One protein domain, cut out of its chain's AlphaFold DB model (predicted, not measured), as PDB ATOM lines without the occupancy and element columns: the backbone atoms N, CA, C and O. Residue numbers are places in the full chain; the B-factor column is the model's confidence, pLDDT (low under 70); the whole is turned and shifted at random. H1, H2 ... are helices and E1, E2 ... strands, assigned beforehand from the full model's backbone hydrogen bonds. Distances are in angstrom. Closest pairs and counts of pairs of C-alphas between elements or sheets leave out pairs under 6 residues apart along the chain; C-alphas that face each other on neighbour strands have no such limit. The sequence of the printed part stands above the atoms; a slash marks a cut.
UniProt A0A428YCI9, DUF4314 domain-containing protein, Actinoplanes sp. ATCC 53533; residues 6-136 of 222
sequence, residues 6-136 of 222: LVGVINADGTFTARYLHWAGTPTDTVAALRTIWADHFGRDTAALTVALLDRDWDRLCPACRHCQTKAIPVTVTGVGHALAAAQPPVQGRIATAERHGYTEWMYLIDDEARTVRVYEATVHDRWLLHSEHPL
ATOM      1  N   LEU A   6    -120.626  46.718  61.293       95.25
ATOM      2  CA  LEU A   6    -120.290  48.098  60.983       95.25
ATOM      3  C   LEU A   6    -118.929  48.158  60.288       95.25
ATOM      4  O   LEU A   6    -118.005  47.443  60.665       95.25
ATOM      5  N   VAL A   7    -118.790  49.021  59.285       96.38
ATOM      6  CA  VAL A   7    -117.512  49.304  58.616       96.38
ATOM      7  C   VAL A   7    -117.285  50.807  58.552       96.38
ATOM      8  O   VAL A   7    -118.206  51.564  58.246       96.38
ATOM      9  N   GLY A   8    -116.086  51.279  58.877       96.94
ATOM     10  CA  GLY A   8    -115.861  52.715  58.985       96.94
ATOM     11  C   GLY A   8    -114.447  53.111  59.355       96.94
ATOM     12  O   GLY A   8    -113.486  52.427  59.014       96.94
ATOM     13  N   VAL A   9    -114.338  54.234  60.057       97.88
ATOM     14  CA  VAL A   9    -113.073  54.839  60.481       97.88
ATOM     15  C   VAL A   9    -113.015  55.024  61.982       97.88
ATOM     16  O   VAL A   9    -114.038  55.312  62.608       97.88
ATOM     17  N   ILE A  10    -111.810  54.918  62.535       97.94
ATOM     18  CA  ILE A  10    -111.504  55.276  63.918       97.94
ATOM     19  C   ILE A  10    -110.455  56.383  63.959       97.94
ATOM     20  O   ILE A  10    -109.465  56.349  63.235       97.94
ATOM     21  N   ASN A  11    -110.676  57.353  64.838       96.00
ATOM     22  CA  ASN A  11    -109.722  58.404  65.154       96.00
ATOM     23  C   ASN A  11    -108.845  57.990  66.345       96.00
ATOM     24  O   ASN A  11    -109.253  57.187  67.188       96.00
ATOM     25  N   ALA A  12    -107.674  58.614  66.480       91.75
ATOM     26  CA  ALA A  12    -106.744  58.359  67.585       91.75
ATOM     27  C   ALA A  12    -107.357  58.581  68.987       91.75
ATOM     28  O   ALA A  12    -106.914  57.979  69.963       91.75
ATOM     29  N   ASP A  13    -108.402  59.408  69.104       94.00
ATOM     30  CA  ASP A  13    -109.128  59.658  70.358       94.00
ATOM     31  C   ASP A  13    -110.209  58.599  70.681       94.00
ATOM     32  O   ASP A  13    -110.976  58.739  71.642       94.00
ATOM     33  N   GLY A  14    -110.291  57.541  69.868       94.00
ATOM     34  CA  GLY A  14    -111.243  56.443  70.006       94.00
ATOM     35  C   GLY A  14    -112.664  56.778  69.554       94.00
ATOM     36  O   GLY A  14    -113.575  55.981  69.805       94.00
ATOM     37  N   THR A  15    -112.886  57.939  68.926       97.38
ATOM     38  CA  THR A  15    -114.144  58.227  68.229       97.38
ATOM     39  C   THR A  15    -114.179  57.530  66.876       97.38
ATOM     40  O   THR A  15    -113.149  57.358  66.227       97.38
ATOM     41  N   PHE A  16    -115.364  57.109  66.446       97.62
ATOM     42  CA  PHE A  16    -115.549  56.436  65.167       97.62
ATOM     43  C   PHE A  16    -116.749  56.988  64.406       97.62
ATOM     44  O   PHE A  16    -117.688  57.537  64.985       97.62
ATOM     45  N   THR A  17    -116.708  56.813  63.089       97.56
ATOM     46  CA  THR A  17    -117.854  56.971  62.188       97.56
ATOM     47  C   THR A  17    -117.921  55.722  61.322       97.56
ATOM     48  O   THR A  17    -116.908  55.329  60.749       97.56
ATOM     49  N   ALA A  18    -119.083  55.078  61.239       96.56
ATOM     50  CA  ALA A  18    -119.254  53.819  60.527       96.56
ATOM     51  C   ALA A  18    -120.588  53.738  59.781       96.56
ATOM     52  O   ALA A  18    -121.565  54.408  60.115       96.56
ATOM     53  N   ARG A  19    -120.611  52.894  58.754       95.19
ATOM     54  CA  ARG A  19    -121.774  52.548  57.938       95.19
ATOM     55  C   ARG A  19    -122.160  51.101  58.164       95.19
ATOM     56  O   ARG A  19    -121.343  50.290  58.603       95.19
ATOM     57  N   TYR A  20    -123.411  50.789  57.858       93.12
ATOM     58  CA  TYR A  20    -123.911  49.433  57.992       93.12
ATOM     59  C   TYR A  20    -123.329  48.534  56.899       93.12
ATOM     60  O   TYR A  20    -123.233  48.943  55.742       93.12
ATOM     61  N   LEU A  21    -122.962  47.311  57.271       92.31
ATOM     62  CA  LEU A  21    -122.547  46.240  56.373       92.31
ATOM     63  C   LEU A  21    -123.469  45.044  56.626       92.31
ATOM     64  O   LEU A  21    -123.332  44.364  57.639       92.31
ATOM     65  N   HIS A  22    -124.444  44.825  55.743       86.81
ATOM     66  CA  HIS A  22    -125.530  43.867  55.981       86.81
ATOM     67  C   HIS A  22    -125.037  42.421  56.044       86.81
ATOM     68  O   HIS A  22    -125.473  41.665  56.907       86.81
ATOM     69  N   TRP A  23    -124.109  42.068  55.162       83.19
ATOM     70  CA  TRP A  23    -123.472  40.764  55.099       83.19
ATOM     71  C   TRP A  23    -121.967  40.935  55.265       83.19
ATOM     72  O   TRP A  23    -121.210  40.987  54.288       83.19
ATOM     73  N   ALA A  24    -121.531  41.051  56.518       74.25
ATOM     74  CA  ALA A  24    -120.126  40.885  56.839       74.25
ATOM     75  C   ALA A  24    -119.817  39.390  56.866       74.25
ATOM     76  O   ALA A  24    -120.488  38.621  57.559       74.25
ATOM     77  N   GLY A  25    -118.831  38.966  56.079       71.50
ATOM     78  CA  GLY A  25    -118.258  37.634  56.236       71.50
ATOM     79  C   GLY A  25    -117.573  37.504  57.597       71.50
ATOM     80  O   GLY A  25    -117.756  38.323  58.504       71.50
ATOM     81  N   THR A  26    -116.723  36.499  57.737       78.12
ATOM     82  CA  THR A  26    -115.851  36.421  58.907       78.12
ATOM     83  C   THR A  26    -114.907  37.638  58.959       78.12
ATOM     84  O   THR A  26    -114.716  38.336  57.948       78.12
ATOM     85  N   PRO A  27    -114.278  37.929  60.114       81.00
ATOM     86  CA  PRO A  27    -113.281  38.989  60.174       81.00
ATOM     87  C   PRO A  27    -112.138  38.828  59.179       81.00
ATOM     88  O   PRO A  27    -111.682  39.811  58.599       81.00
ATOM     89  N   THR A  28    -111.736  37.582  58.952       74.06
ATOM     90  CA  THR A  28    -110.821  37.146  57.899       74.06
ATOM     91  C   THR A  28    -111.265  37.672  56.527       74.06
ATOM     92  O   THR A  28    -110.545  38.476  55.927       74.06
ATOM     93  N   ASP A  29    -112.481  37.334  56.085       76.19
ATOM     94  CA  ASP A  29    -113.002  37.703  54.758       76.19
ATOM     95  C   ASP A  29    -113.082  39.219  54.578       76.19
ATOM     96  O   ASP A  29    -112.690  39.783  53.555       76.19
ATOM     97  N   THR A  30    -113.602  39.902  55.599       86.81
ATOM     98  CA  THR A  30    -113.853  41.341  55.522       86.81
ATOM     99  C   THR A  30    -112.539  42.120  55.496       86.81
ATOM    100  O   THR A  30    -112.395  43.063  54.716       86.81
ATOM    101  N   VAL A  31    -111.542  41.712  56.292       86.44
ATOM    102  CA  VAL A  31    -110.202  42.322  56.274       86.44
ATOM    103  C   VAL A  31    -109.500  42.066  54.939       86.44
ATOM    104  O   VAL A  31    -108.897  42.992  54.390       86.44
ATOM    105  N   ALA A  32    -109.591  40.853  54.389       79.94
ATOM    106  CA  ALA A  32    -109.036  40.536  53.075       79.94
ATOM    107  C   ALA A  32    -109.685  41.384  51.968       79.94
ATOM    108  O   ALA A  32    -108.978  42.030  51.191       79.94
ATOM    109  N   ALA A  33    -111.019  41.484  51.957       85.44
ATOM    110  CA  ALA A  33    -111.746  42.334  51.020       85.44
ATOM    111  C   ALA A  33    -111.301  43.799  51.129       85.44
ATOM    112  O   ALA A  33    -110.977  44.414  50.115       85.44
ATOM    113  N   LEU A  34    -111.211  44.352  52.344       91.62
ATOM    114  CA  LEU A  34    -110.747  45.725  52.565       91.62
ATOM    115  C   LEU A  34    -109.327  45.956  52.033       91.62
ATOM    116  O   LEU A  34    -109.078  46.990  51.420       91.62
ATOM    117  N   ARG A  35    -108.413  44.995  52.206       87.50
ATOM    118  CA  ARG A  35    -107.042  45.070  51.670       87.50
ATOM    119  C   ARG A  35    -107.016  45.086  50.145       87.50
ATOM    120  O   ARG A  35    -106.310  45.911  49.569       87.50
ATOM    121  N   THR A  36    -107.791  44.218  49.499       83.12
ATOM    122  CA  THR A  36    -107.887  44.164  48.032       83.12
ATOM    123  C   THR A  36    -108.506  45.445  47.479       83.12
ATOM    124  O   THR A  36    -107.943  46.057  46.576       83.12
ATOM    125  N   ILE A  37    -109.608  45.922  48.073       88.62
ATOM    126  CA  ILE A  37    -110.236  47.201  47.706       88.62
ATOM    127  C   ILE A  37    -109.206  48.336  47.819       88.62
ATOM    128  O   ILE A  37    -109.000  49.103  46.877       88.62
ATOM    129  N   TRP A  38    -108.528  48.424  48.964       91.75
ATOM    130  CA  TRP A  38    -107.522  49.443  49.245       91.75
ATOM    131  C   TRP A  38    -106.375  49.442  48.227       91.75
ATOM    132  O   TRP A  38    -106.030  50.490  47.679       91.75
ATOM    133  N   ALA A  39    -105.782  48.276  47.965       85.31
ATOM    134  CA  ALA A  39    -104.618  48.156  47.098       85.31
ATOM    135  C   ALA A  39    -104.970  48.370  45.620       85.31
ATOM    136  O   ALA A  39    -104.295  49.153  44.947       85.31
ATOM    137  N   ASP A  40    -106.031  47.723  45.140       82.62
ATOM    138  CA  ASP A  40    -106.292  47.594  43.704       82.62
ATOM    139  C   ASP A  40    -107.191  48.708  43.160       82.62
ATOM    140  O   ASP A  40    -107.074  49.082  41.992       82.62
ATOM    141  N   HIS A  41    -108.072  49.269  43.995       84.69
ATOM    142  CA  HIS A  41    -109.061  50.261  43.557       84.69
ATOM    143  C   HIS A  41    -108.800  51.668  44.079       84.69
ATOM    144  O   HIS A  41    -109.142  52.636  43.400       84.69
ATOM    145  N   PHE A  42    -108.142  51.789  45.229       89.25
ATOM    146  CA  PHE A  42    -107.743  53.082  45.786       89.25
ATOM    147  C   PHE A  42    -106.240  53.339  45.682       89.25
ATOM    148  O   PHE A  42    -105.763  54.355  46.170       89.25
ATOM    149  N   GLY A  43    -105.467  52.448  45.047       83.44
ATOM    150  CA  GLY A  43    -104.029  52.657  44.852       83.44
ATOM    151  C   GLY A  43    -103.268  52.834  46.168       83.44
ATOM    152  O   GLY A  43    -102.275  53.560  46.208       83.44
ATOM    153  N   ARG A  44    -103.739  52.182  47.240       87.50
ATOM    154  CA  ARG A  44    -103.242  52.307  48.619       87.50
ATOM    155  C   ARG A  44    -103.493  53.674  49.277       87.50
ATOM    156  O   ARG A  44    -102.853  53.996  50.280       87.50
ATOM    157  N   ASP A  45    -104.435  54.458  48.754       91.81
ATOM    158  CA  ASP A  45    -104.934  55.684  49.379       91.81
ATOM    159  C   ASP A  45    -106.004  55.351  50.430       91.81
ATOM    160  O   ASP A  45    -107.161  55.041  50.126       91.81
ATOM    161  N   THR A  46    -105.596  55.384  51.699       93.94
ATOM    162  CA  THR A  46    -106.475  55.085  52.834       93.94
ATOM    163  C   THR A  46    -107.546  56.168  53.039       93.94
ATOM    164  O   THR A  46    -108.692  55.840  53.354       93.94
ATOM    165  N   ALA A  47    -107.243  57.437  52.761       93.00
ATOM    166  CA  ALA A  47    -108.210  58.526  52.879       93.00
ATOM    167  C   ALA A  47    -109.316  58.400  51.817       93.00
ATOM    168  O   ALA A  47    -110.503  58.524  52.119       93.00
ATOM    169  N   ALA A  48    -108.950  58.078  50.576       93.38
ATOM    170  CA  ALA A  48    -109.926  57.863  49.511       93.38
ATOM    171  C   ALA A  48    -110.820  56.637  49.780       93.38
ATOM    172  O   ALA A  48    -112.038  56.709  49.591       93.38
ATOM    173  N   LEU A  49    -110.241  55.537  50.280       94.56
ATOM    174  CA  LEU A  49    -110.994  54.349  50.694       94.56
ATOM    175  C   LEU A  49    -112.020  54.679  51.781       94.56
ATOM    176  O   LEU A  49    -113.179  54.277  51.692       94.56
ATOM    177  N   THR A  50    -111.597  55.395  52.820       94.94
ATOM    178  CA  THR A  50    -112.460  55.692  53.965       94.94
ATOM    179  C   THR A  50    -113.609  56.623  53.594       94.94
ATOM    180  O   THR A  50    -114.746  56.363  53.986       94.94
ATOM    181  N   VAL A  51    -113.364  57.635  52.755       94.12
ATOM    182  CA  VAL A  51    -114.429  58.469  52.175       94.12
ATOM    183  C   VAL A  51    -115.434  57.612  51.405       94.12
ATOM    184  O   VAL A  51    -116.639  57.763  51.602       94.12
ATOM    185  N   ALA A  52    -114.961  56.681  50.571       92.56
ATOM    186  CA  ALA A  52    -115.845  55.814  49.799       92.56
ATOM    187  C   ALA A  52    -116.678  54.882  50.690       92.56
ATOM    188  O   ALA A  52    -117.879  54.739  50.466       92.56
ATOM    189  N   LEU A  53    -116.072  54.283  51.720       93.94
ATOM    190  CA  LEU A  53    -116.781  53.426  52.674       93.94
ATOM    191  C   LEU A  53    -117.859  54.191  53.445       93.94
ATOM    192  O   LEU A  53    -118.917  53.628  53.715       93.94
ATOM    193  N   LEU A  54    -117.618  55.465  53.763       95.25
ATOM    194  CA  LEU A  54    -118.552  56.313  54.501       95.25
ATOM    195  C   LEU A  54    -119.623  56.984  53.632       95.25
ATOM    196  O   LEU A  54    -120.519  57.625  54.182       95.25
ATOM    197  N   ASP A  55    -119.585  56.843  52.310       92.62
ATOM    198  CA  ASP A  55    -120.570  57.447  51.403       92.62
ATOM    199  C   ASP A  55    -121.947  56.758  51.480       92.62
ATOM    200  O   ASP A  55    -122.986  57.390  51.294       92.62
ATOM    201  N   ARG A  56    -121.979  55.458  51.798       92.00
ATOM    202  CA  ARG A  56    -123.182  54.619  51.691       92.00
ATOM    203  C   ARG A  56    -123.171  53.444  52.657       92.00
ATOM    204  O   ARG A  56    -122.119  53.056  53.151       92.00
ATOM    205  N   ASP A  57    -124.341  52.856  52.870       91.69
ATOM    206  CA  ASP A  57    -124.439  51.548  53.513       91.69
ATOM    207  C   ASP A  57    -124.174  50.431  52.503       91.69
ATOM    208  O   ASP A  57    -124.530  50.515  51.320       91.69
ATOM    209  N   TRP A  58    -123.556  49.366  52.990       92.31
ATOM    210  CA  TRP A  58    -123.086  48.249  52.196       92.31
ATOM    211  C   TRP A  58    -123.979  47.039  52.430       92.31
ATOM    212  O   TRP A  58    -124.259  46.654  53.562       92.31
ATOM    213  N   ASP A  59    -124.422  46.418  51.344       88.50
ATOM    214  CA  ASP A  59    -124.977  45.072  51.418       88.50
ATOM    215  C   ASP A  59    -123.837  44.088  51.697       88.50
ATOM    216  O   ASP A  59    -123.886  43.335  52.662       88.50
ATOM    217  N   ARG A  60    -122.759  44.172  50.905       86.88
ATOM    218  CA  ARG A  60    -121.545  43.368  51.075       86.88
ATOM    219  C   ARG A  60    -120.331  44.014  50.417       86.88
ATOM    220  O   ARG A  60    -120.451  44.618  49.347       86.88
ATOM    221  N   LEU A  61    -119.151  43.806  50.994       88.56
ATOM    222  CA  LEU A  61    -117.877  44.108  50.342       88.56
ATOM    223  C   LEU A  61    -117.454  42.895  49.503       88.56
ATOM    224  O   LEU A  61    -117.337  41.792  50.028       88.56
ATOM    225  N   CYS A  62    -117.270  43.079  48.195       81.12
ATOM    226  CA  CYS A  62    -116.650  42.069  47.337       81.12
ATOM    227  C   CYS A  62    -115.958  42.732  46.130       81.12
ATOM    228  O   CYS A  62    -116.610  42.958  45.105       81.12
ATOM    229  N   PRO A  63    -114.646  43.023  46.211       70.75
ATOM    230  CA  PRO A  63    -113.893  43.625  45.107       70.75
ATOM    231  C   PRO A  63    -113.728  42.686  43.900       70.75
ATOM    232  O   PRO A  63    -113.772  43.142  42.758       70.75
ATOM    233  N   ALA A  64    -113.582  41.376  44.135       61.41
ATOM    234  CA  ALA A  64    -113.268  40.377  43.105       61.41
ATOM    235  C   ALA A  64    -114.491  39.892  42.299       61.41
ATOM    236  O   ALA A  64    -114.365  39.277  41.236       61.41
ATOM    237  N   CYS A  65    -115.709  40.155  42.772       53.81
ATOM    238  CA  CYS A  65    -116.881  39.443  42.286       53.81
ATOM    239  C   CYS A  65    -117.424  39.965  40.937       53.81
ATOM    240  O   CYS A  65    -118.474  40.605  40.883       53.81
ATOM    241  N   ARG A  66    -116.815  39.565  39.808       48.16
ATOM    242  CA  ARG A  66    -117.511  39.573  38.496       48.16
ATOM    243  C   ARG A  66    -118.719  38.618  38.477       48.16
ATOM    244  O   ARG A  66    -119.641  38.826  37.697       48.16
ATOM    245  N   HIS A  67    -118.723  37.601  39.346       43.22
ATOM    246  CA  HIS A  67    -119.759  36.564  39.443       43.22
ATOM    247  C   HIS A  67    -120.911  36.874  40.422       43.22
ATOM    248  O   HIS A  67    -121.950  36.228  40.325       43.22
ATOM    249  N   CYS A  68    -120.816  37.888  41.297       47.78
ATOM    250  CA  CYS A  68    -121.944  38.295  42.163       47.78
ATOM    251  C   CYS A  68    -123.017  39.123  41.437       47.78
ATOM    252  O   CYS A  68    -123.905  39.697  42.061       47.78
ATOM    253  N   GLN A  69    -122.980  39.156  40.104       49.25
ATOM    254  CA  GLN A  69    -123.971  39.828  39.262       49.25
ATOM    255  C   GLN A  69    -125.296  39.056  39.119       49.25
ATOM    256  O   GLN A  69    -126.140  39.408  38.292       49.25
ATOM    257  N   THR A  70    -125.531  37.999  39.899       45.62
ATOM    258  CA  THR A  70    -126.796  37.263  39.833       45.62
ATOM    259  C   THR A  70    -127.895  37.960  40.635       45.62
ATOM    260  O   THR A  70    -127.997  37.799  41.842       45.62
ATOM    261  N   LYS A  71    -128.719  38.703  39.883       50.03
ATOM    262  CA  LYS A  71    -130.111  39.137  40.120       50.03
ATOM    263  C   LYS A  71    -130.460  39.699  41.514       50.03
ATOM    264  O   LYS A  71    -130.671  38.956  42.460       50.03
ATOM    265  N   ALA A  72    -130.746  41.009  41.498       53.62
ATOM    266  CA  ALA A  72    -131.567  41.783  42.444       53.62
ATOM    267  C   ALA A  72    -130.871  42.610  43.547       53.62
ATOM    268  O   ALA A  72    -131.529  42.958  44.522       53.62
ATOM    269  N   ILE A  73    -129.610  43.034  43.370       57.09
ATOM    270  CA  ILE A  73    -129.017  44.083  44.229       57.09
ATOM    271  C   ILE A  73    -128.884  45.393  43.428       57.09
ATOM    272  O   ILE A  73    -128.259  45.379  42.367       57.09
ATOM    273  N   PRO A  74    -129.491  46.513  43.870       63.53
ATOM    274  CA  PRO A  74    -129.728  47.675  43.009       63.53
ATOM    275  C   PRO A  74    -128.513  48.583  42.763       63.53
ATOM    276  O   PRO A  74    -128.527  49.314  41.774       63.53
ATOM    277  N   VAL A  75    -127.471  48.565  43.609       81.88
ATOM    278  CA  VAL A  75    -126.325  49.488  43.474       81.88
ATOM    279  C   VAL A  75    -124.995  48.746  43.601       81.88
ATOM    280  O   VAL A  75    -124.523  48.462  44.697       81.88
ATOM    281  N   THR A  76    -124.357  48.448  42.470       84.12
ATOM    282  CA  THR A  76    -122.984  47.917  42.437       84.12
ATOM    283  C   THR A  76    -121.976  49.060  42.379       84.12
ATOM    284  O   THR A  76    -122.089  49.948  41.535       84.12
ATOM    285  N   VAL A  77    -120.966  49.013  43.246       84.88
ATOM    286  CA  VAL A  77    -119.812  49.918  43.233       84.88
ATOM    287  C   VAL A  77    -118.606  49.133  42.753       84.88
ATOM    288  O   VAL A  77    -118.107  48.248  43.452       84.88
ATOM    289  N   THR A  78    -118.162  49.438  41.535       80.94
ATOM    290  CA  THR A  78    -117.024  48.769  40.903       80.94
ATOM    291  C   THR A  78    -115.814  48.776  41.826       80.94
ATOM    292  O   THR A  78    -115.379  49.834  42.272       80.94
ATOM    293  N   GLY A  79    -115.281  47.586  42.096       76.69
ATOM    294  CA  GLY A  79    -114.084  47.414  42.908       76.69
ATOM    295  C   GLY A  79    -114.277  47.526  44.417       76.69
ATOM    296  O   GLY A  79    -113.305  47.424  45.150       76.69
ATOM    297  N   VAL A  80    -115.510  47.714  44.895       85.12
ATOM    298  CA  VAL A  80    -115.810  47.768  46.334       85.12
ATOM    299  C   VAL A  80    -116.809  46.681  46.718       85.12
ATOM    300  O   VAL A  80    -116.544  45.867  47.600       85.12
ATOM    301  N   GLY A  81    -117.945  46.611  46.025       85.62
ATOM    302  CA  GLY A  81    -118.972  45.614  46.306       85.62
ATOM    303  C   GLY A  81    -120.373  46.110  45.987       85.62
ATOM    304  O   GLY A  81    -120.590  46.834  45.013       85.62
ATOM    305  N   HIS A  82    -121.336  45.714  46.813       86.62
ATOM    306  CA  HIS A  82    -122.736  46.068  46.640       86.62
ATOM    307  C   HIS A  82    -123.216  46.952  47.782       86.62
ATOM    308  O   HIS A  82    -122.967  46.671  48.952       86.62
ATOM    309  N   ALA A  83    -123.934  48.007  47.425       88.88
ATOM    310  CA  ALA A  83    -124.505  48.965  48.350       88.88
ATOM    311  C   ALA A  83    -126.021  48.809  48.454       88.88
ATOM    312  O   ALA A  83    -126.696  48.388  47.506       88.88
ATOM    313  N   LEU A  84    -126.555  49.200  49.606       85.75
ATOM    314  CA  LEU A  84    -127.992  49.347  49.793       85.75
ATOM    315  C   LEU A  84    -128.482  50.590  49.033       85.75
ATOM    316  O   LEU A  84    -127.785  51.599  48.941       85.75
ATOM    317  N   ALA A  85    -129.694  50.523  48.476       78.12
ATOM    318  CA  ALA A  85    -130.284  51.643  47.731       78.12
ATOM    319  C   ALA A  85    -130.563  52.875  48.608       78.12
ATOM    320  O   ALA A  85    -130.554  53.998  48.111       78.12
ATOM    321  N   ALA A  86    -130.832  52.660  49.895       77.81
ATOM    322  CA  ALA A  86    -131.036  53.711  50.876       77.81
ATOM    323  C   ALA A  86    -129.932  53.626  51.930       77.81
ATOM    324  O   ALA A  86    -129.684  52.548  52.470       77.81
ATOM    325  N   ALA A  87    -129.304  54.765  52.218       76.06
ATOM    326  CA  ALA A  87    -128.355  54.895  53.311       76.06
ATOM    327  C   ALA A  87    -129.064  55.474  54.540       76.06
ATOM    328  O   ALA A  87    -129.766  56.485  54.451       76.06
ATOM    329  N   GLN A  88    -128.864  54.844  55.688       83.69
ATOM    330  CA  GLN A  88    -129.162  55.427  56.989       83.69
ATOM    331  C   GLN A  88    -128.089  56.469  57.338       83.69
ATOM    332  O   GLN A  88    -127.031  56.492  56.708       83.69
ATOM    333  N   PRO A  89    -128.314  57.365  58.314       89.62
ATOM    334  CA  PRO A  89    -127.236  58.192  58.848       89.62
ATOM    335  C   PRO A  89    -126.072  57.318  59.349       89.62
ATOM    336  O   PRO A  89    -126.325  56.240  59.893       89.62
ATOM    337  N   PRO A  90    -124.809  57.752  59.188       93.44
ATOM    338  CA  PRO A  90    -123.685  56.995  59.716       93.44
ATOM    339  C   PRO A  90    -123.781  56.890  61.240       93.44
ATOM    340  O   PRO A  90    -124.160  57.843  61.925       93.44
ATOM    341  N   VAL A  91    -123.396  55.733  61.769       93.69
ATOM    342  CA  VAL A  91    -123.281  55.504  63.207       93.69
ATOM    343  C   VAL A  91    -122.021  56.201  63.696       93.69
ATOM    344  O   VAL A  91    -120.942  56.022  63.133       93.69
ATOM    345  N   GLN A  92    -122.155  56.993  64.753       95.56
ATOM    346  CA  GLN A  92    -121.048  57.710  65.373       95.56
ATOM    347  C   GLN A  92    -121.007  57.404  66.862       95.56
ATOM    348  O   GLN A  92    -122.045  57.252  67.506       95.56
ATOM    349  N   GLY A  93    -119.806  57.337  67.423       94.94
ATOM    350  CA  GLY A  93    -119.647  57.064  68.842       94.94
ATOM    351  C   GLY A  93    -118.198  57.077  69.288       94.94
ATOM    352  O   GLY A  93    -117.293  57.427  68.534       94.94
ATOM    353  N   ARG A  94    -117.986  56.681  70.542       95.81
ATOM    354  CA  ARG A  94    -116.665  56.433  71.123       95.81
ATOM    355  C   ARG A  94    -116.593  54.976  71.545       95.81
ATOM    356  O   ARG A  94    -117.460  54.541  72.292       95.81
ATOM    357  N   ILE A  95    -115.559  54.250  71.121       94.31
ATOM    358  CA  ILE A  95    -115.436  52.799  71.355       94.31
ATOM    359  C   ILE A  95    -115.616  52.427  72.828       94.31
ATOM    360  O   ILE A  95    -116.357  51.505  73.143       94.31
ATOM    361  N   ALA A  96    -115.011  53.196  73.736       90.56
ATOM    362  CA  ALA A  96    -115.059  52.925  75.172       90.56
ATOM    363  C   ALA A  96    -116.472  52.979  75.791       90.56
ATOM    364  O   ALA A  96    -116.675  52.434  76.873       90.56
ATOM    365  N   THR A  97    -117.423  53.662  75.149       90.00
ATOM    366  CA  THR A  97    -118.778  53.893  75.682       90.00
ATOM    367  C   THR A  97    -119.884  53.507  74.705       90.00
ATOM    368  O   THR A  97    -121.054  53.702  75.013       90.00
ATOM    369  N   ALA A  98    -119.537  53.045  73.507       86.94
ATOM    370  CA  ALA A  98    -120.511  52.695  72.494       86.94
ATOM    371  C   ALA A  98    -121.169  51.362  72.849       86.94
ATOM    372  O   ALA A  98    -120.494  50.361  73.096       86.94
ATOM    373  N   GLU A  99    -122.495  51.367  72.852       81.81
ATOM    374  CA  GLU A  99    -123.297  50.159  72.989       81.81
ATOM    375  C   GLU A  99    -123.351  49.401  71.657       81.81
ATOM    376  O   GLU A  99    -123.066  49.943  70.577       81.81
ATOM    377  N   ARG A 100    -123.719  48.120  71.727       81.19
ATOM    378  CA  ARG A 100    -123.973  47.312  70.536       81.19
ATOM    379  C   ARG A 100    -125.149  47.899  69.754       81.19
ATOM    380  O   ARG A 100    -126.217  48.140  70.315       81.19
ATOM    381  N   HIS A 101    -124.986  48.084  68.447       71.88
ATOM    382  CA  HIS A 101    -126.036  48.654  67.610       71.88
ATOM    383  C   HIS A 101    -126.944  47.556  67.029       71.88
ATOM    384  O   HIS A 101    -126.678  46.978  65.980       71.88
ATOM    385  N   GLY A 102    -128.053  47.256  67.707       76.38
ATOM    386  CA  GLY A 102    -128.999  46.231  67.256       76.38
ATOM    387  C   GLY A 102    -128.412  44.818  67.345       76.38
ATOM    388  O   GLY A 102    -128.004  44.388  68.425       76.38
ATOM    389  N   TYR A 103    -128.390  44.098  66.221       74.94
ATOM    390  CA  TYR A 103    -127.839  42.739  66.100       74.94
ATOM    391  C   TYR A 103    -126.407  42.723  65.545       74.94
ATOM    392  O   TYR A 103    -125.962  41.699  65.055       74.94
ATOM    393  N   THR A 104    -125.690  43.854  65.559       77.19
ATOM    394  CA  THR A 104    -124.330  43.879  65.011       77.19
ATOM    395  C   THR A 104    -123.344  43.170  65.927       77.19
ATOM    396  O   THR A 104    -123.164  43.596  67.070       77.19
ATOM    397  N   GLU A 105    -122.662  42.158  65.407       83.56
ATOM    398  CA  GLU A 105    -121.654  41.394  66.155       83.56
ATOM    399  C   GLU A 105    -120.250  41.975  66.005       83.56
ATOM    400  O   GLU A 105    -119.478  42.017  66.966       83.56
ATOM    401  N   TRP A 106    -119.956  42.473  64.803       92.12
ATOM    402  CA  TRP A 106    -118.625  42.898  64.388       92.12
ATOM    403  C   TRP A 106    -118.587  44.371  63.991       92.12
ATOM    404  O   TRP A 106    -119.558  44.938  63.479       92.12
ATOM    405  N   MET A 107    -117.425  44.987  64.180       94.75
ATOM    406  CA  MET A 107    -117.124  46.318  63.667       94.75
ATOM    407  C   MET A 107    -115.697  46.374  63.120       94.75
ATOM    408  O   MET A 107    -114.745  46.010  63.802       94.75
ATOM    409  N   TYR A 108    -115.561  46.863  61.890       96.44
ATOM    410  CA  TYR A 108    -114.317  46.962  61.132       96.44
ATOM    411  C   TYR A 108    -113.959  48.432  60.939       96.44
ATOM    412  O   TYR A 108    -114.549  49.115  60.100       96.44
ATOM    413  N   LEU A 109    -113.010  48.944  61.719       97.88
ATOM    414  CA  LEU A 109    -112.622  50.350  61.660       97.88
ATOM    415  C   LEU A 109    -111.221  50.515  61.093       97.88
ATOM    416  O   LEU A 109    -110.264  49.936  61.599       97.88
ATOM    417  N   ILE A 110    -111.107  51.340  60.062       97.69
ATOM    418  CA  ILE A 110    -109.834  51.741  59.482       97.69
ATOM    419  C   ILE A 110    -109.249  52.878  60.319       97.69
ATOM    420  O   ILE A 110    -109.883  53.919  60.500       97.69
ATOM    421  N   ASP A 111    -108.036  52.668  60.810       95.50
ATOM    422  CA  ASP A 111    -107.178  53.707  61.367       95.50
ATOM    423  C   ASP A 111    -106.302  54.236  60.221       95.50
ATOM    424  O   ASP A 111    -105.436  53.522  59.706       95.50
ATOM    425  N   ASP A 112    -106.588  55.456  59.758       91.81
ATOM    426  CA  ASP A 112    -105.912  56.067  58.604       91.81
ATOM    427  C   ASP A 112    -104.422  56.324  58.879       91.81
ATOM    428  O   ASP A 112    -103.564  56.044  58.038       91.81
ATOM    429  N   GLU A 113    -104.106  56.775  60.096       88.44
ATOM    430  CA  GLU A 113    -102.744  57.098  60.518       88.44
ATOM    431  C   GLU A 113    -101.903  55.824  60.670       88.44
ATOM    432  O   GLU A 113    -100.804  55.726  60.113       88.44
ATOM    433  N   ALA A 114    -102.444  54.811  61.353       87.81
ATOM    434  CA  ALA A 114    -101.774  53.523  61.525       87.81
ATOM    435  C   ALA A 114    -101.809  52.652  60.257       87.81
ATOM    436  O   ALA A 114    -101.037  51.697  60.137       87.81
ATOM    437  N   ARG A 115    -102.687  52.970  59.295       90.88
ATOM    438  CA  ARG A 115    -103.010  52.143  58.120       90.88
ATOM    439  C   ARG A 115    -103.356  50.708  58.510       90.88
ATOM    440  O   ARG A 115    -102.880  49.749  57.893       90.88
ATOM    441  N   THR A 116    -104.183  50.561  59.536       90.81
ATOM    442  CA  THR A 116    -104.659  49.268  60.033       90.81
ATOM    443  C   THR A 116    -106.178  49.173  59.959       90.81
ATOM    444  O   THR A 116    -106.886  50.175  59.938       90.81
ATOM    445  N   VAL A 117    -106.684  47.944  59.914       95.06
ATOM    446  CA  VAL A 117    -108.075  47.604  60.206       95.06
ATOM    447  C   VAL A 117    -108.118  47.042  61.621       95.06
ATOM    448  O   VAL A 117    -107.483  46.025  61.909       95.06
ATOM    449  N   ARG A 118    -108.872  47.695  62.500       94.94
ATOM    450  CA  ARG A 118    -109.212  47.211  63.837       94.94
ATOM    451  C   ARG A 118    -110.562  46.515  63.796       94.94
ATOM    452  O   ARG A 118    -111.552  47.098  63.357       94.94
ATOM    453  N   VAL A 119    -110.585  45.275  64.261       93.06
ATOM    454  CA  VAL A 119    -111.784  44.447  64.364       93.06
ATOM    455  C   VAL A 119    -112.244  44.455  65.811       93.06
ATOM    456  O   VAL A 119    -111.479  44.079  66.701       93.06
ATOM    457  N   TYR A 120    -113.488  44.854  66.041       92.94
ATOM    458  CA  TYR A 120    -114.137  44.805  67.344       92.94
ATOM    459  C   TYR A 120    -115.272  43.788  67.346       92.94
ATOM    460  O   TYR A 120    -115.974  43.641  66.347       92.94
ATOM    461  N   GLU A 121    -115.469  43.149  68.494       89.19
ATOM    462  CA  GLU A 121    -116.543  42.191  68.750       89.19
ATOM    463  C   GLU A 121    -117.417  42.689  69.906       89.19
ATOM    464  O   GLU A 121    -116.894  43.192  70.907       89.19
ATOM    465  N   ALA A 122    -118.740  42.556  69.772       86.56
ATOM    466  CA  ALA A 122    -119.698  42.899  70.824       86.56
ATOM    467  C   ALA A 122    -120.461  41.696  71.402       86.56
ATOM    468  O   ALA A 122    -120.915  41.775  72.545       86.56
ATOM    469  N   THR A 123    -120.606  40.593  70.659       75.50
ATOM    470  CA  THR A 123    -121.549  39.495  70.959       75.50
ATOM    471  C   THR A 123    -121.398  38.898  72.355       75.50
ATOM    472  O   THR A 123    -122.392  38.662  73.036       75.50
ATOM    473  N   VAL A 124    -120.169  38.680  72.814       67.62
ATOM    474  CA  VAL A 124    -119.890  38.035  74.109       67.62
ATOM    475  C   VAL A 124    -119.772  39.013  75.285       67.62
ATOM    476  O   VAL A 124    -119.620  38.589  76.433       67.62
ATOM    477  N   HIS A 125    -119.792  40.323  75.027       69.25
ATOM    478  CA  HIS A 125    -119.410  41.330  76.023       69.25
ATOM    479  C   HIS A 125    -120.408  42.479  76.189       69.25
ATOM    480  O   HIS A 125    -120.203  43.300  77.084       69.25
ATOM    481  N   ASP A 126    -121.432  42.564  75.332       80.94
ATOM    482  CA  ASP A 126    -122.396  43.675  75.247       80.94
ATOM    483  C   ASP A 126    -121.737  45.066  75.115       80.94
ATOM    484  O   ASP A 126    -122.348  46.108  75.354       80.94
ATOM    485  N   ARG A 127    -120.467  45.090  74.704       85.81
ATOM    486  CA  ARG A 127    -119.636  46.276  74.478       85.81
ATOM    487  C   ARG A 127    -118.583  45.956  73.430       85.81
ATOM    488  O   ARG A 127    -118.145  44.813  73.333       85.81
ATOM    489  N   TRP A 128    -118.117  46.974  72.720       91.38
ATOM    490  CA  TRP A 128    -117.069  46.810  71.718       91.38
ATOM    491  C   TRP A 128    -115.707  46.573  72.370       91.38
ATOM    492  O   TRP A 128    -115.129  47.482  72.968       91.38
ATOM    493  N   LEU A 129    -115.179  45.354  72.237       89.00
ATOM    494  CA  LEU A 129    -113.798  45.032  72.599       89.00
ATOM    495  C   LEU A 129    -112.968  44.783  71.348       89.00
ATOM    496  O   LEU A 129    -113.449  44.188  70.388       89.00
ATOM    497  N   LEU A 130    -111.721  45.259  71.359       90.94
ATOM    498  CA  LEU A 130    -110.784  45.005  70.272       90.94
ATOM    499  C   LEU A 130    -110.487  43.504  70.229       90.94
ATOM    500  O   LEU A 130    -109.895  42.964  71.160       90.94
ATOM    501  N   HIS A 131    -110.895  42.861  69.143       86.75
ATOM    502  CA  HIS A 131    -110.645  41.453  68.879       86.75
ATOM    503  C   HIS A 131    -109.294  41.266  68.172       86.75
ATOM    504  O   HIS A 131    -108.485  40.436  68.581       86.75
ATOM    505  N   SER A 132    -109.010  42.054  67.126       82.81
ATOM    506  CA  SER A 132    -107.732  41.988  66.400       82.81
ATOM    507  C   SER A 132    -107.397  43.271  65.629       82.81
ATOM    508  O   SER A 132    -108.268  44.093  65.350       82.81
ATOM    509  N   GLU A 133    -106.118  43.452  65.286       86.69
ATOM    510  CA  GLU A 133    -105.615  44.573  64.480       86.69
ATOM    511  C   GLU A 133    -104.769  44.051  63.314       86.69
ATOM    512  O   GLU A 133    -103.943  43.152  63.482       86.69
ATOM    513  N   HIS A 134    -104.979  44.617  62.125       81.81
ATOM    514  CA  HIS A 134    -104.438  44.106  60.867       81.81
ATOM    515  C   HIS A 134    -103.874  45.234  60.012       81.81
ATOM    516  O   HIS A 134    -104.622  46.145  59.672       81.81
ATOM    517  N   PRO A 135    -102.614  45.189  59.552       83.62
ATOM    518  CA  PRO A 135    -102.128  46.176  58.591       83.62
ATOM    519  C   PRO A 135    -102.886  46.074  57.261       83.62
ATOM    520  O   PRO A 135    -103.054  44.970  56.732       83.62
ATOM    521  N   LEU A 136    -103.290  47.213  56.688       80.75
ATOM    522  CA  LEU A 136    -103.820  47.296  55.317       80.75
ATOM    523  C   LEU A 136    -102.736  46.939  54.292       80.75
ATOM    524  O   LEU A 136    -102.995  46.274  53.296       80.75
TER     525      LEU A 136
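This is residues 6 to 136 of the 222 residues of the protein "DUF4314 domain-containing protein" of Actinoplanes sp. ATCC 53533 (UniProt A0A428YCI9). Picture a strongly twisted, curled sheet of six strands with two helices, H1 and H2, packed over one face of it at a steep tilt to each other, and a small three-stranded sheet, E3 E5 E4, towards one end of the long axis, which H1 also reaches. The loop of residues 62 to 74 lies at that far end, beyond the small sheet. The printed part has 131 residues with two named helices and nine named strands, in the order E1 E2 H1 H2 E3 E4 E5 E6 E7 E8 E9; the class is mixed, helices and strands. The large sheet runs E6 E2 E1 E7 E8 E9 and is mixed; the small one runs E3 E5 E4, antiparallel. The whole is compact, with a radius of gyration of the C-alphas of 13.9 A and spans of 39 by 30 by 25 A.

Find C-alpha 6 at (-120.290, 48.098, 60.983), where E1, residues 6 to 10, begins. Beside it in the large sheet are E2, residues 15 to 21, 18.8 A long, and E7, residues 106 to 111, 16.0 A. E6 is residues 91 to 94, E8 residues 116 to 121, 16.3 A, and E9 residues 129 to 135, 18.3 A, ending at C-alpha 135, (-102.128, 46.176, 58.591). H1 runs from C-alpha 27 at (-113.281, 38.989, 60.174) to residue 41, 20.5 A; H2 is residues 46 to 55, 14.4 A. The small sheet holds E3, residues 58 to 61, E4, residues 75 to 77, and E5, residues 81 to 83.

In the large sheet, E1 and E7 are parallel, with N 8 and O 108 2.9 A apart, within hydrogen-bond range. E1 and E2 form an antiparallel hairpin, N 7 to O 19 at 2.9 A, and E6 is antiparallel to E2, N 18 to O 91 at 2.8 A. E7 E8 E9 is a meander, each strand the antiparallel neighbour of the one before; look at N 107 and O 120, 2.9 A, and N 117 and O 134, 2.7 A. H1 and H2 are on the same face, two layers with the sheet, at heights over the sheet of 9.3 A and 9.1 A. H1 runs along the strands, at 27 degrees to E8 on the local plane; its closest C-alpha pair with E8 is Val 31 and Val 117, 6.9 A. H2 runs slantwise to them, at 34 degrees to E7 on the local plane; its closest C-alpha pair with E1 is Leu 54 and Gly 8, 6.3 A. H1, with residues 37 to 38 alone, only just touches H2, with 3 pairs of C-alphas within 8 A, the closest Trp 38 and Leu 49 at 6.2 A. In both helices every O i to N i+4 pair is within hydrogen-bond range. H1 is also on the small sheet, where C-alphas 33 and 61 are its closest pair with E3, 6.4 A. There E3 and E5 give N 59 to O 82, 2.8 A, and the hairpin E4 and E5 gives N 77 to O 81, 2.8 A.

The two C-alphas farthest apart are those of Asp 13 and Lys 71, 42.1 A. The printed part has no cut. The links E3 to E4 and E6 to E7 are long. Mean pLDDT of the printed part is 84.7; residues 64 to 74 and 124 to 125 are under 70.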